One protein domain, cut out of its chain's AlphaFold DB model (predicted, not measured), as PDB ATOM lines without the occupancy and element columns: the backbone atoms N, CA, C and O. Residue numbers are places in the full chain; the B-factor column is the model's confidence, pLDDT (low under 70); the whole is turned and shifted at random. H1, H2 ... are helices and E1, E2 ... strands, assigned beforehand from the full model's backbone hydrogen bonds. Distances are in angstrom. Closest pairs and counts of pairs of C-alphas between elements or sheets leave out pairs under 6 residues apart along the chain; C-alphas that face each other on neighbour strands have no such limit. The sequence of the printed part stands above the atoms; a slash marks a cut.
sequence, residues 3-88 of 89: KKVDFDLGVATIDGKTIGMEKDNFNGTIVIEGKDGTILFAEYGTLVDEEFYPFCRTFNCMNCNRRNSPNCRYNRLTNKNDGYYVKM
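This is residues 3 to 88 of the 89 residues of an uncharacterized protein of Clostridium sp. CAG:273 (UniProt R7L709). A small closed barrel of six antiparallel strands, E1 to E5 and E7, makes one end of the domain, and a lobe of loops with the short helix H1 and residues 64 to 82 makes the other. The long strand E5 bends at the junction, leaving the barrel to form a hairpin with E6, which leads into the loop lobe. The printed part has 86 residues with seven named strands and one named helix, in the order E1, E2, E3, E4, E5, E6, H1, E7; the class is mostly strand. It is compact, with a radius of gyration of the C-alphas of 13.6 A, yet elongated, spanning 41 by 26 by 21 A.

E1 is residues 3 to 8, 16.3 A long, beginning at C-alpha 3 (28.707, -17.374, -39.731). E2 is residues 11 to 14, and E3 is residues 17 to 26, 23.9 A long, bending by 64 degrees at residue 23. E4 is residues 29 to 33, 13.1 A. E5, residues 39 to 48, measures 25.1 A, bends by 74 degrees at residue 45 and ends at C-alpha 48 (38.179, -24.673, -39.583). E6 is residues 51 to 54 and H1 residues 59 to 63, 8.5 A. E7, residues 83 to 87, is 13.1 A long and ends at C-alpha 87 (30.929, -12.538, -43.484).

Round the barrel run E1, E2, E3, E4, E5, E7 and back to E1. E1 to E6 form a meander, each strand the antiparallel neighbour of the one before. In the hairpin of E1 and E2, N 6 and O 13 are 2.9 A apart, within hydrogen-bond range. Across E2 and E3, N 12 and O 20 are 2.9 A apart; across E3 and E4, N 23 and O 31 are 2.8 A apart. E5 is staggered: it pairs with E4 over residues 39 to 43, where N 42 and O 30 are 2.8 A apart, with E7 over 42 to 45, where N 43 and O 85 are 2.9 A apart, and with E6 over 45 to 48, where N 48 and O 51 are 2.9 A apart. E7 and E1 close the ring, with N 5 and O 84 at 2.8 A. H1 is not on the barrel. In H1, 0 of 1 O i to N i+4 pairs and 2 of 2 O i to N i+3 pairs are within range.

The C-alphas farthest apart, those of Asp 36 and Asn 65, are 42.0 A apart. The printed part has no cut. The link from H1 to E7, 19 residues, is long; the other links are tight. The mean pLDDT of the printed part is 88.1, and residues 59 to 68 are under 70.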
ATOM      1  N   LYS A   3      29.779 -16.612 -40.375       96.31
ATOM      2  CA  LYS A   3      28.707 -17.374 -39.731       96.31
ATOM      3  C   LYS A   3      27.987 -18.255 -40.737       96.31
ATOM      4  O   LYS A   3      27.751 -17.826 -41.864       96.31
ATOM      5  N   LYS A   4      27.663 -19.483 -40.323       96.88
ATOM      6  CA  LYS A   4      26.939 -20.445 -41.158       96.88
ATOM      7  C   LYS A   4      25.496 -19.980 -41.343       96.88
ATOM      8  O   LYS A   4      24.884 -19.510 -40.387       96.88
ATOM      9  N   VAL A   5      24.994 -20.106 -42.565       97.06
ATOM     10  CA  VAL A   5      23.635 -19.729 -42.947       97.06
ATOM     11  C   VAL A   5      22.848 -20.973 -43.316       97.06
ATOM     12  O   VAL A   5      23.294 -21.770 -44.145       97.06
ATOM     13  N   ASP A   6      21.658 -21.082 -42.741       97.31
ATOM     14  CA  ASP A   6      20.657 -22.066 -43.123       97.31
ATOM     15  C   ASP A   6      19.604 -21.400 -44.014       97.31
ATOM     16  O   ASP A   6      19.138 -20.293 -43.725       97.31
ATOM     17  N   PHE A   7      19.234 -22.086 -45.092       95.75
ATOM     18  CA  PHE A   7      18.212 -21.646 -46.036       95.75
ATOM     19  C   PHE A   7      17.007 -22.581 -45.969       95.75
ATOM     20  O   PHE A   7      17.154 -23.788 -46.160       95.75
ATOM     21  N   ASP A   8      15.819 -22.020 -45.753       96.25
ATOM     22  CA  ASP A   8      14.547 -22.742 -45.829       96.25
ATOM     23  C   ASP A   8      13.544 -21.939 -46.658       96.25
ATOM     24  O   ASP A   8      13.247 -20.789 -46.336       96.25
ATOM     25  N   LEU A   9      13.070 -22.515 -47.766       94.06
ATOM     26  CA  LEU A   9      12.160 -21.864 -48.724       94.06
ATOM     27  C   LEU A   9      12.591 -20.430 -49.121       94.06
ATOM     28  O   LEU A   9      11.758 -19.538 -49.279       94.06
ATOM     29  N   GLY A  10      13.902 -20.204 -49.273       94.25
ATOM     30  CA  GLY A  10      14.491 -18.905 -49.621       94.25
ATOM     31  C   GLY A  10      14.680 -17.943 -48.441       94.25
ATOM     32  O   GLY A  10      15.198 -16.847 -48.628       94.25
ATOM     33  N   VAL A  11      14.303 -18.321 -47.218       97.38
ATOM     34  CA  VAL A  11      14.575 -17.543 -46.002       97.38
ATOM     35  C   VAL A  11      15.972 -17.886 -45.492       97.38
ATOM     36  O   VAL A  11      16.251 -19.043 -45.188       97.38
ATOM     37  N   ALA A  12      16.838 -16.880 -45.359       97.31
ATOM     38  CA  ALA A  12      18.181 -17.037 -44.810       97.31
ATOM     39  C   ALA A  12      18.176 -16.810 -43.291       97.31
ATOM     40  O   ALA A  12      17.707 -15.772 -42.803       97.31
ATOM     41  N   THR A  13      18.732 -17.758 -42.537       97.62
ATOM     42  CA  THR A  13      18.808 -17.702 -41.073       97.62
ATOM     43  C   THR A  13      20.217 -17.972 -40.551       97.62
ATOM     44  O   THR A  13      20.967 -18.758 -41.121       97.62
ATOM     45  N   ILE A  14      20.577 -17.301 -39.458       96.44
ATOM     46  CA  ILE A  14      21.806 -17.529 -38.689       96.44
ATOM     47  C   ILE A  14      21.399 -17.727 -37.234       96.44
ATOM     48  O   ILE A  14      20.692 -16.885 -36.679       96.44
ATOM     49  N   ASP A  15      21.850 -18.814 -36.604       94.31
ATOM     50  CA  ASP A  15      21.550 -19.121 -35.198       94.31
ATOM     51  C   ASP A  15      20.026 -19.067 -34.901       94.31
ATOM     52  O   ASP A  15      19.588 -18.562 -33.865       94.31
ATOM     53  N   GLY A  16      19.196 -19.512 -35.859       93.88
ATOM     54  CA  GLY A  16      17.727 -19.480 -35.783       93.88
ATOM     55  C   GLY A  16      17.075 -18.104 -35.997       93.88
ATOM     56  O   GLY A  16      15.856 -17.981 -35.884       93.88
ATOM     57  N   LYS A  17      17.847 -17.057 -36.307       95.81
ATOM     58  CA  LYS A  17      17.336 -15.704 -36.581       95.81
ATOM     59  C   LYS A  17      17.351 -15.411 -38.074       95.81
ATOM     60  O   LYS A  17      18.380 -15.568 -38.723       95.81
ATOM     61  N   THR A  18      16.231 -14.926 -38.610       96.88
ATOM     62  CA  THR A  18      16.154 -14.461 -40.001       96.88
ATOM     63  C   THR A  18      17.063 -13.259 -40.221       96.88
ATOM     64  O   THR A  18      16.913 -12.239 -39.547       96.88
ATOM     65  N   ILE A  19      17.957 -13.375 -41.200       96.06
ATOM     66  CA  ILE A  19      18.856 -12.298 -41.631       96.06
ATOM     67  C   ILE A  19      18.437 -11.682 -42.970       96.06
ATOM     68  O   ILE A  19      18.838 -10.566 -43.274       96.06
ATOM     69  N   GLY A  20      17.599 -12.370 -43.749       97.00
ATOM     70  CA  GLY A  20      17.106 -11.865 -45.025       97.00
ATOM     71  C   GLY A  20      16.456 -12.947 -45.878       97.00
ATOM     72  O   GLY A  20      16.131 -14.030 -45.388       97.00
ATOM     73  N   MET A  21      16.280 -12.630 -47.154       97.81
ATOM     74  CA  MET A  21      15.744 -13.525 -48.175       97.81
ATOM     75  C   MET A  21      16.785 -13.743 -49.268       97.81
ATOM     76  O   MET A  21      17.486 -12.806 -49.650       97.81
ATOM     77  N   GLU A  22      16.868 -14.958 -49.795       97.06
ATOM     78  CA  GLU A  22      17.588 -15.241 -51.030       97.06
ATOM     79  C   GLU A  22      17.024 -14.374 -52.159       97.06
ATOM     80  O   GLU A  22      15.820 -14.358 -52.424       97.06
ATOM     81  N   LYS A  23      17.920 -13.623 -52.799       96.94
ATOM     82  CA  LYS A  23      17.595 -12.684 -53.868       96.94
ATOM     83  C   LYS A  23      18.075 -13.167 -55.227       96.94
ATOM     84  O   LYS A  23      17.368 -12.985 -56.214       96.94
ATOM     85  N   ASP A  24      19.282 -13.723 -55.270       96.12
ATOM     86  CA  ASP A  24      19.941 -14.150 -56.501       96.12
ATOM     87  C   ASP A  24      21.061 -15.164 -56.209       96.12
ATOM     88  O   ASP A  24      21.494 -15.327 -55.064       96.12
ATOM     89  N   ASN A  25      21.576 -15.808 -57.254       92.94
ATOM     90  CA  ASN A  25      22.739 -16.681 -57.207       92.94
ATOM     91  C   ASN A  25      23.742 -16.301 -58.304       92.94
ATOM     92  O   ASN A  25      23.482 -16.472 -59.494       92.94
ATOM     93  N   PHE A  26      24.932 -15.851 -57.899       88.69
ATOM     94  CA  PHE A  26      26.011 -15.517 -58.823       88.69
ATOM     95  C   PHE A  26      27.211 -16.436 -58.609       88.69
ATOM     96  O   PHE A  26      27.884 -16.382 -57.579       88.69
ATOM     97  N   ASN A  27      27.503 -17.292 -59.593       84.75
ATOM     98  CA  ASN A  27      28.636 -18.227 -59.563       84.75
ATOM     99  C   ASN A  27      28.702 -19.084 -58.277       84.75
ATOM    100  O   ASN A  27      29.780 -19.353 -57.732       84.75
ATOM    101  N   GLY A  28      27.540 -19.519 -57.772       85.00
ATOM    102  CA  GLY A  28      27.427 -20.338 -56.564       85.00
ATOM    103  C   GLY A  28      27.551 -19.560 -55.251       85.00
ATOM    104  O   GLY A  28      27.626 -20.183 -54.193       85.00
ATOM    105  N   THR A  29      27.604 -18.229 -55.305       94.25
ATOM    106  CA  THR A  29      27.445 -17.345 -54.146       94.25
ATOM    107  C   THR A  29      25.997 -16.876 -54.105       94.25
ATOM    108  O   THR A  29      25.489 -16.358 -55.098       94.25
ATOM    109  N   ILE A  30      25.334 -17.080 -52.969       96.62
ATOM    110  CA  ILE A  30      23.945 -16.659 -52.776       96.62
ATOM    111  C   ILE A  30      23.941 -15.203 -52.316       96.62
ATOM    112  O   ILE A  30      24.662 -14.835 -51.388       96.62
ATOM    113  N   VAL A  31      23.132 -14.377 -52.967       97.56
ATOM    114  CA  VAL A  31      22.880 -12.992 -52.572       97.56
ATOM    115  C   VAL A  31      21.668 -12.983 -51.652       97.56
ATOM    116  O   VAL A  31      20.615 -13.506 -52.013       97.56
ATOM    117  N   ILE A  32      21.814 -12.398 -50.469       97.69
ATOM    118  CA  ILE A  32      20.750 -12.279 -49.472       97.69
ATOM    119  C   ILE A  32      20.403 -10.801 -49.312       97.69
ATOM    120  O   ILE A  32      21.281  -9.980 -49.049       97.69
ATOM    121  N   GLU A  33      19.122 -10.477 -49.441       97.81
ATOM    122  CA  GLU A  33      18.576  -9.146 -49.177       97.81
ATOM    123  C   GLU A  33      17.985  -9.107 -47.760       97.81
ATOM    124  O   GLU A  33      17.036  -9.829 -47.431       97.81
ATOM    125  N   GLY A  34      18.590  -8.291 -46.898       95.44
ATOM    126  CA  GLY A  34      18.121  -8.001 -45.549       95.44
ATOM    127  C   GLY A  34      16.890  -7.094 -45.547       95.44
ATOM    128  O   GLY A  34      16.580  -6.412 -46.522       95.44
ATOM    129  N   LYS A  35      16.170  -7.054 -44.419       89.88
ATOM    130  CA  LYS A  35      14.928  -6.260 -44.290       89.88
ATOM    131  C   LYS A  35      15.148  -4.748 -44.398       89.88
ATOM    132  O   LYS A  35      14.214  -4.021 -44.718       89.88
ATOM    133  N   ASP A  36      16.352  -4.290 -44.090       91.81
ATOM    134  CA  ASP A  36      16.806  -2.900 -44.164       91.81
ATOM    135  C   ASP A  36      17.451  -2.550 -45.518       91.81
ATOM    136  O   ASP A  36      17.981  -1.454 -45.681       91.81
ATOM    137  N   GLY A  37      17.409  -3.469 -46.491       91.12
ATOM    138  CA  GLY A  37      18.062  -3.314 -47.789       91.12
ATOM    139  C   GLY A  37      19.550  -3.673 -47.790       91.12
ATOM    140  O   GLY A  37      20.205  -3.508 -48.819       91.12
ATOM    141  N   THR A  38      20.101  -4.174 -46.677       94.44
ATOM    142  CA  THR A  38      21.488  -4.651 -46.634       94.44
ATOM    143  C   THR A  38      21.662  -5.854 -47.554       94.44
ATOM    144  O   THR A  38      20.847  -6.776 -47.550       94.44
ATOM    145  N   ILE A  39      22.753  -5.872 -48.321       95.88
ATOM    146  CA  ILE A  39      23.106  -6.995 -49.189       95.88
ATOM    147  C   ILE A  39      24.207  -7.814 -48.525       95.88
ATOM    148  O   ILE A  39      25.282  -7.296 -48.221       95.88
ATOM    149  N   LEU A  40      23.939  -9.101 -48.328       96.38
ATOM    150  CA  LEU A  40      24.885 -10.067 -47.787       96.38
ATOM    151  C   LEU A  40      25.227 -11.110 -48.853       96.38
ATOM    152  O   LEU A  40      24.395 -11.470 -49.686       96.38
ATOM    153  N   PHE A  41      26.455 -11.621 -48.800       96.31
ATOM    154  CA  PHE A  41      26.949 -12.634 -49.728       96.31
ATOM    155  C   PHE A  41      27.266 -13.917 -48.965       96.31
ATOM    156  O   PHE A  41      28.127 -13.934 -48.085       96.31
ATOM    157  N   ALA A  42      26.548 -14.982 -49.304       97.12
ATOM    158  CA  ALA A  42      26.726 -16.313 -48.750       97.12
ATOM    159  C   ALA A  42      27.625 -17.149 -49.669       97.12
ATOM    160  O   ALA A  42      27.240 -17.530 -50.779       97.12
ATOM    161  N   GLU A  43      28.822 -17.476 -49.193       95.69
ATOM    162  CA  GLU A  43      29.795 -18.290 -49.913       95.69
ATOM    163  C   GLU A  43      29.779 -19.736 -49.418       95.69
ATOM    164  O   GLU A  43      29.858 -20.006 -48.222       95.69
ATOM    165  N   TYR A  44      29.713 -20.689 -50.348       93.69
ATOM    166  CA  TYR A  44      29.836 -22.105 -50.024       93.69
ATOM    167  C   TYR A  44      31.295 -22.490 -49.733       93.69
ATOM    168  O   TYR A  44      32.186 -22.262 -50.565       93.69
ATOM    169  N   GLY A  45      31.531 -23.094 -48.571       93.62
ATOM    170  CA  GLY A  45      32.853 -23.457 -48.068       93.62
ATOM    171  C   GLY A  45      32.784 -24.236 -46.758       93.62
ATOM    172  O   GLY A  45      31.780 -24.883 -46.466       93.62
ATOM    173  N   THR A  46      33.851 -24.166 -45.965       93.69
ATOM    174  CA  THR A  46      33.940 -24.783 -44.633       93.69
ATOM    175  C   THR A  46      34.586 -23.839 -43.627       93.69
ATOM    176  O   THR A  46      35.423 -23.017 -43.995       93.69
ATOM    177  N   LEU A  47      34.251 -24.011 -42.348       93.19
ATOM    178  CA  LEU A  47      34.939 -23.367 -41.231       93.19
ATOM    179  C   LEU A  47      35.910 -24.360 -40.568       93.19
ATOM    180  O   LEU A  47      35.520 -25.496 -40.266       93.19
ATOM    181  N   VAL A  48      37.155 -23.939 -40.346       90.69
ATOM    182  CA  VAL A  48      38.179 -24.673 -39.583       90.69
ATOM    183  C   VAL A  48      38.795 -23.689 -38.599       90.69
ATOM    184  O   VAL A  48      39.346 -22.687 -39.034       90.69
ATOM    185  N   ASP A  49      38.658 -23.952 -37.298       90.00
ATOM    186  CA  ASP A  49      39.202 -23.103 -36.227       90.00
ATOM    187  C   ASP A  49      38.885 -21.602 -36.422       90.00
ATOM    188  O   ASP A  49      39.764 -20.752 -36.363       90.00
ATOM    189  N   GLU A  50      37.608 -21.290 -36.697       89.00
ATOM    190  CA  GLU A  50      37.069 -19.934 -36.957       89.00
ATOM    191  C   GLU A  50      37.494 -19.273 -38.279       89.00
ATOM    192  O   GLU A  50      36.943 -18.237 -38.667       89.00
ATOM    193  N   GLU A  51      38.400 -19.895 -39.028       92.94
ATOM    194  CA  GLU A  51      38.795 -19.442 -40.352       92.94
ATOM    195  C   GLU A  51      37.892 -20.055 -41.430       92.94
ATOM    196  O   GLU A  51      37.602 -21.257 -41.451       92.94
ATOM    197  N   PHE A  52      37.419 -19.203 -42.339       93.69
ATOM    198  CA  PHE A  52      36.585 -19.616 -43.459       93.69
ATOM    199  C   PHE A  52      37.432 -19.955 -44.682       93.69
ATOM    200  O   PHE A  52      38.241 -19.151 -45.145       93.69
ATOM    201  N   TYR A  53      37.165 -21.124 -45.254       92.19
ATOM    202  CA  TYR A  53      37.810 -21.618 -46.458       92.19
ATOM    203  C   TYR A  53      36.760 -21.820 -47.556       92.19
ATOM    204  O   TYR A  53      36.014 -22.807 -47.512       92.19
ATOM    205  N   PRO A  54      36.690 -20.930 -48.565       91.12
ATOM    206  CA  PRO A  54      35.771 -21.111 -49.679       91.12
ATOM    207  C   PRO A  54      36.165 -22.360 -50.461       91.12
ATOM    208  O   PRO A  54      37.348 -22.594 -50.744       91.12
ATOM    209  N   PHE A  55      35.181 -23.179 -50.825       89.81
ATOM    210  CA  PHE A  55      35.477 -24.351 -51.634       89.81
ATOM    211  C   PHE A  55      35.859 -23.950 -53.051       89.81
ATOM    212  O   PHE A  55      35.253 -23.073 -53.660       89.81
ATOM    213  N   CYS A  56      36.862 -24.636 -53.583       83.56
ATOM    214  CA  CYS A  56      37.357 -24.456 -54.937       83.56
ATOM    215  C   CYS A  56      36.230 -24.730 -55.961       83.56
ATOM    216  O   CYS A  56      35.604 -25.792 -55.917       83.56
ATOM    217  N   ARG A  57      35.977 -23.786 -56.887       75.44
ATOM    218  CA  ARG A  57      34.868 -23.845 -57.875       75.44
ATOM    219  C   ARG A  57      35.297 -23.907 -59.352       75.44
ATOM    220  O   ARG A  57      34.446 -23.894 -60.232       75.44
ATOM    221  N   THR A  58      36.594 -23.946 -59.652       70.44
ATOM    222  CA  THR A  58      37.142 -23.948 -61.023       70.44
ATOM    223  C   THR A  58      37.472 -25.357 -61.547       70.44
ATOM    224  O   THR A  58      37.508 -26.332 -60.799       70.44
ATOM    225  N   PHE A  59      37.762 -25.488 -62.848       62.00
ATOM    226  CA  PHE A  59      38.141 -26.765 -63.483       62.00
ATOM    227  C   PHE A  59      39.370 -27.428 -62.824       62.00
ATOM    228  O   PHE A  59      39.437 -28.651 -62.699       62.00
ATOM    229  N   ASN A  60      40.306 -26.625 -62.305       61.78
ATOM    230  CA  ASN A  60      41.497 -27.112 -61.599       61.78
ATOM    231  C   ASN A  60      41.176 -27.802 -60.258       61.78
ATOM    232  O   ASN A  60      42.033 -28.485 -59.697       61.78
ATOM    233  N   CYS A  61      39.940 -27.684 -59.763       66.75
ATOM    234  CA  CYS A  61      39.476 -28.327 -58.536       66.75
ATOM    235  C   CYS A  61      39.120 -29.811 -58.722       66.75
ATOM    236  O   CYS A  61      38.941 -30.513 -57.728       66.75
ATOM    237  N   MET A  62      39.062 -30.332 -59.956       57.31
ATOM    238  CA  MET A  62      38.936 -31.782 -60.185       57.31
ATOM    239  C   MET A  62      40.141 -32.568 -59.651       57.31
ATOM    240  O   MET A  62      40.006 -33.741 -59.328       57.31
ATOM    241  N   ASN A  63      41.287 -31.894 -59.486       58.12
ATOM    242  CA  ASN A  63      42.489 -32.426 -58.844       58.12
ATOM    243  C   ASN A  63      42.592 -32.053 -57.351       58.12
ATOM    244  O   ASN A  63      43.659 -32.196 -56.740       58.12
ATOM    245  N   CYS A  64      41.505 -31.565 -56.735       66.38
ATOM    246  CA  CYS A  64      41.434 -31.274 -55.301       66.38
ATOM    247  C   CYS A  64      41.278 -32.577 -54.497       66.38
ATOM    248  O   CYS A  64      40.283 -32.833 -53.825       66.38
ATOM    249  N   ASN A  65      42.304 -33.420 -54.589       59.25
ATOM    250  CA  ASN A  65      42.382 -34.765 -54.013       59.25
ATOM    251  C   ASN A  65      43.011 -34.716 -52.611       59.25
ATOM    252  O   ASN A  65      43.290 -35.744 -51.992       59.25
ATOM    253  N   ARG A  66      43.355 -33.512 -52.136       58.28
ATOM    254  CA  ARG A  66      44.198 -33.332 -50.962       58.28
ATOM    255  C   ARG A  66      43.334 -33.369 -49.712       58.28
ATOM    256  O   ARG A  66      42.710 -32.382 -49.344       58.28
ATOM    257  N   ARG A  67      43.432 -34.496 -49.006       57.53
ATOM    258  CA  ARG A  67      43.010 -34.716 -47.609       57.53
ATOM    259  C   ARG A  67      43.437 -33.596 -46.634       57.53
ATOM    260  O   ARG A  67      42.912 -33.529 -45.534       57.53
ATOM    261  N   ASN A  68      44.361 -32.720 -47.038       66.25
ATOM    262  CA  ASN A  68      44.969 -31.691 -46.195       66.25
ATOM    263  C   ASN A  68      44.600 -30.250 -46.597       66.25
ATOM    264  O   ASN A  68      45.163 -29.325 -46.027       66.25
ATOM    265  N   SER A  69      43.723 -30.025 -47.586       83.06
ATOM    266  CA  SER A  69      43.293 -28.662 -47.945       83.06
ATOM    267  C   SER A  69      41.823 -28.443 -47.578       83.06
ATOM    268  O   SER A  69      40.965 -29.161 -48.103       83.06
ATOM    269  N   PRO A  70      41.504 -27.478 -46.697       83.50
ATOM    270  CA  PRO A  70      40.123 -27.144 -46.353       83.50
ATOM    271  C   PRO A  70      39.305 -26.602 -47.535       83.50
ATOM    272  O   PRO A  70      38.097 -26.793 -47.569       83.50
ATOM    273  N   ASN A  71      39.942 -26.007 -48.551       86.12
ATOM    274  CA  ASN A  71      39.269 -25.538 -49.771       86.12
ATOM    275  C   ASN A  71      38.801 -26.684 -50.694       86.12
ATOM    276  O   ASN A  71      38.082 -26.439 -51.665       86.12
ATOM    277  N   CYS A  72      39.201 -27.934 -50.436       85.06
ATOM    278  CA  CYS A  72      38.706 -29.084 -51.188       85.06
ATOM    279  C   CYS A  72      37.360 -29.560 -50.631       85.06
ATOM    280  O   CYS A  72      37.308 -30.156 -49.558       85.06
ATOM    281  N   ARG A  73      36.286 -29.413 -51.419       79.00
ATOM    282  CA  ARG A  73      34.925 -29.868 -51.064       79.00
ATOM    283  C   ARG A  73      34.853 -31.339 -50.626       79.00
ATOM    284  O   ARG A  73      34.051 -31.702 -49.773       79.00
ATOM    285  N   TYR A  74      35.692 -32.198 -51.205       77.38
ATOM    286  CA  TYR A  74      35.719 -33.636 -50.909       77.38
ATOM    287  C   TYR A  74      36.683 -34.023 -49.776       77.38
ATOM    288  O   TYR A  74      36.882 -35.212 -49.512       77.38
ATOM    289  N   ASN A  75      37.299 -33.051 -49.095       80.31
ATOM    290  CA  ASN A  75      38.133 -33.323 -47.932       80.31
ATOM    291  C   ASN A  75      37.269 -33.798 -46.754       80.31
ATOM    292  O   ASN A  75      36.663 -32.994 -46.056       80.31
ATOM    293  N   ARG A  76      37.274 -35.111 -46.500       75.44
ATOM    294  CA  ARG A  76      36.474 -35.766 -45.447       75.44
ATOM    295  C   ARG A  76      36.746 -35.271 -44.020       75.44
ATOM    296  O   ARG A  76      35.956 -35.561 -43.130       75.44
ATOM    297  N   LEU A  77      37.874 -34.598 -43.772       81.38
ATOM    298  CA  LEU A  77      38.204 -34.077 -42.441       81.38
ATOM    299  C   LEU A  77      37.473 -32.765 -42.146       81.38
ATOM    300  O   LEU A  77      37.021 -32.552 -41.022       81.38
ATOM    301  N   THR A  78      37.359 -31.902 -43.156       82.50
ATOM    302  CA  THR A  78      36.828 -30.543 -43.006       82.50
ATOM    303  C   THR A  78      35.410 -30.419 -43.549       82.50
ATOM    304  O   THR A  78      34.616 -29.667 -42.999       82.50
ATOM    305  N   ASN A  79      35.035 -31.209 -44.557       79.69
ATOM    306  CA  ASN A  79      33.749 -31.079 -45.240       79.69
ATOM    307  C   ASN A  79      32.523 -31.436 -44.393       79.69
ATOM    308  O   ASN A  79      31.421 -31.135 -44.814       79.69
ATOM    309  N   LYS A  80      32.682 -32.020 -43.202       86.38
ATOM    310  CA  LYS A  80      31.579 -32.189 -42.240       86.38
ATOM    311  C   LYS A  80      30.948 -30.855 -41.810       86.38
ATOM    312  O   LYS A  80      29.818 -30.835 -41.339       86.38
ATOM    313  N   ASN A  81      31.699 -29.761 -41.942       91.25
ATOM    314  CA  ASN A  81      31.257 -28.407 -41.632       91.25
ATOM    315  C   ASN A  81      30.882 -27.635 -42.905       91.25
ATOM    316  O   ASN A  81      30.822 -26.404 -42.875       91.25
ATOM    317  N   ASP A  82      30.661 -28.311 -44.032       91.94
ATOM    318  CA  ASP A  82      30.328 -27.625 -45.267       91.94
ATOM    319  C   ASP A  82      29.000 -26.869 -45.175       91.94
ATOM    320  O   ASP A  82      28.091 -27.202 -44.405       91.94
ATOM    321  N   GLY A  83      28.903 -25.793 -45.942       94.88
ATOM    322  CA  GLY A  83      27.691 -24.996 -46.020       94.88
ATOM    323  C   GLY A  83      27.952 -23.617 -46.584       94.88
ATOM    324  O   GLY A  83      29.065 -23.290 -46.999       94.88
ATOM    325  N   TYR A  84      26.897 -22.817 -46.591       96.56
ATOM    326  CA  TYR A  84      26.970 -21.409 -46.930       96.56
ATOM    327  C   TYR A  84      27.327 -20.592 -45.695       96.56
ATOM    328  O   TYR A  84      26.797 -20.835 -44.611       96.56
ATOM    329  N   TYR A  85      28.224 -19.627 -45.862       97.31
ATOM    330  CA  TYR A  85      28.663 -18.737 -44.798       97.31
ATOM    331  C   TYR A  85      28.607 -17.286 -45.257       97.31
ATOM    332  O   TYR A  85      28.987 -16.976 -46.383       97.31
ATOM    333  N   VAL A  86      28.178 -16.397 -44.366       96.56
ATOM    334  CA  VAL A  86      28.193 -14.945 -44.577       96.56
ATOM    335  C   VAL A  86      29.269 -14.330 -43.698       96.56
ATOM    336  O   VAL A  86      29.405 -14.688 -42.525       96.56
ATOM    337  N   LYS A  87      30.028 -13.388 -44.259       95.25
ATOM    338  CA  LYS A  87      30.929 -12.538 -43.484       95.25
ATOM    339  C   LYS A  87      30.101 -11.480 -42.755       95.25
ATOM    340  O   LYS A  87      29.514 -10.617 -43.393       95.25
ATOM    341  N   MET A  88      30.065 -11.570 -41.430       88.81
ATOM    342  CA  MET A  88      29.454 -10.569 -40.557       88.81
ATOM    343  C   MET A  88      30.540  -9.610 -40.075       88.81
ATOM    344  O   MET A  88      31.637 -10.072 -39.727       88.81
TER     345      MET A  88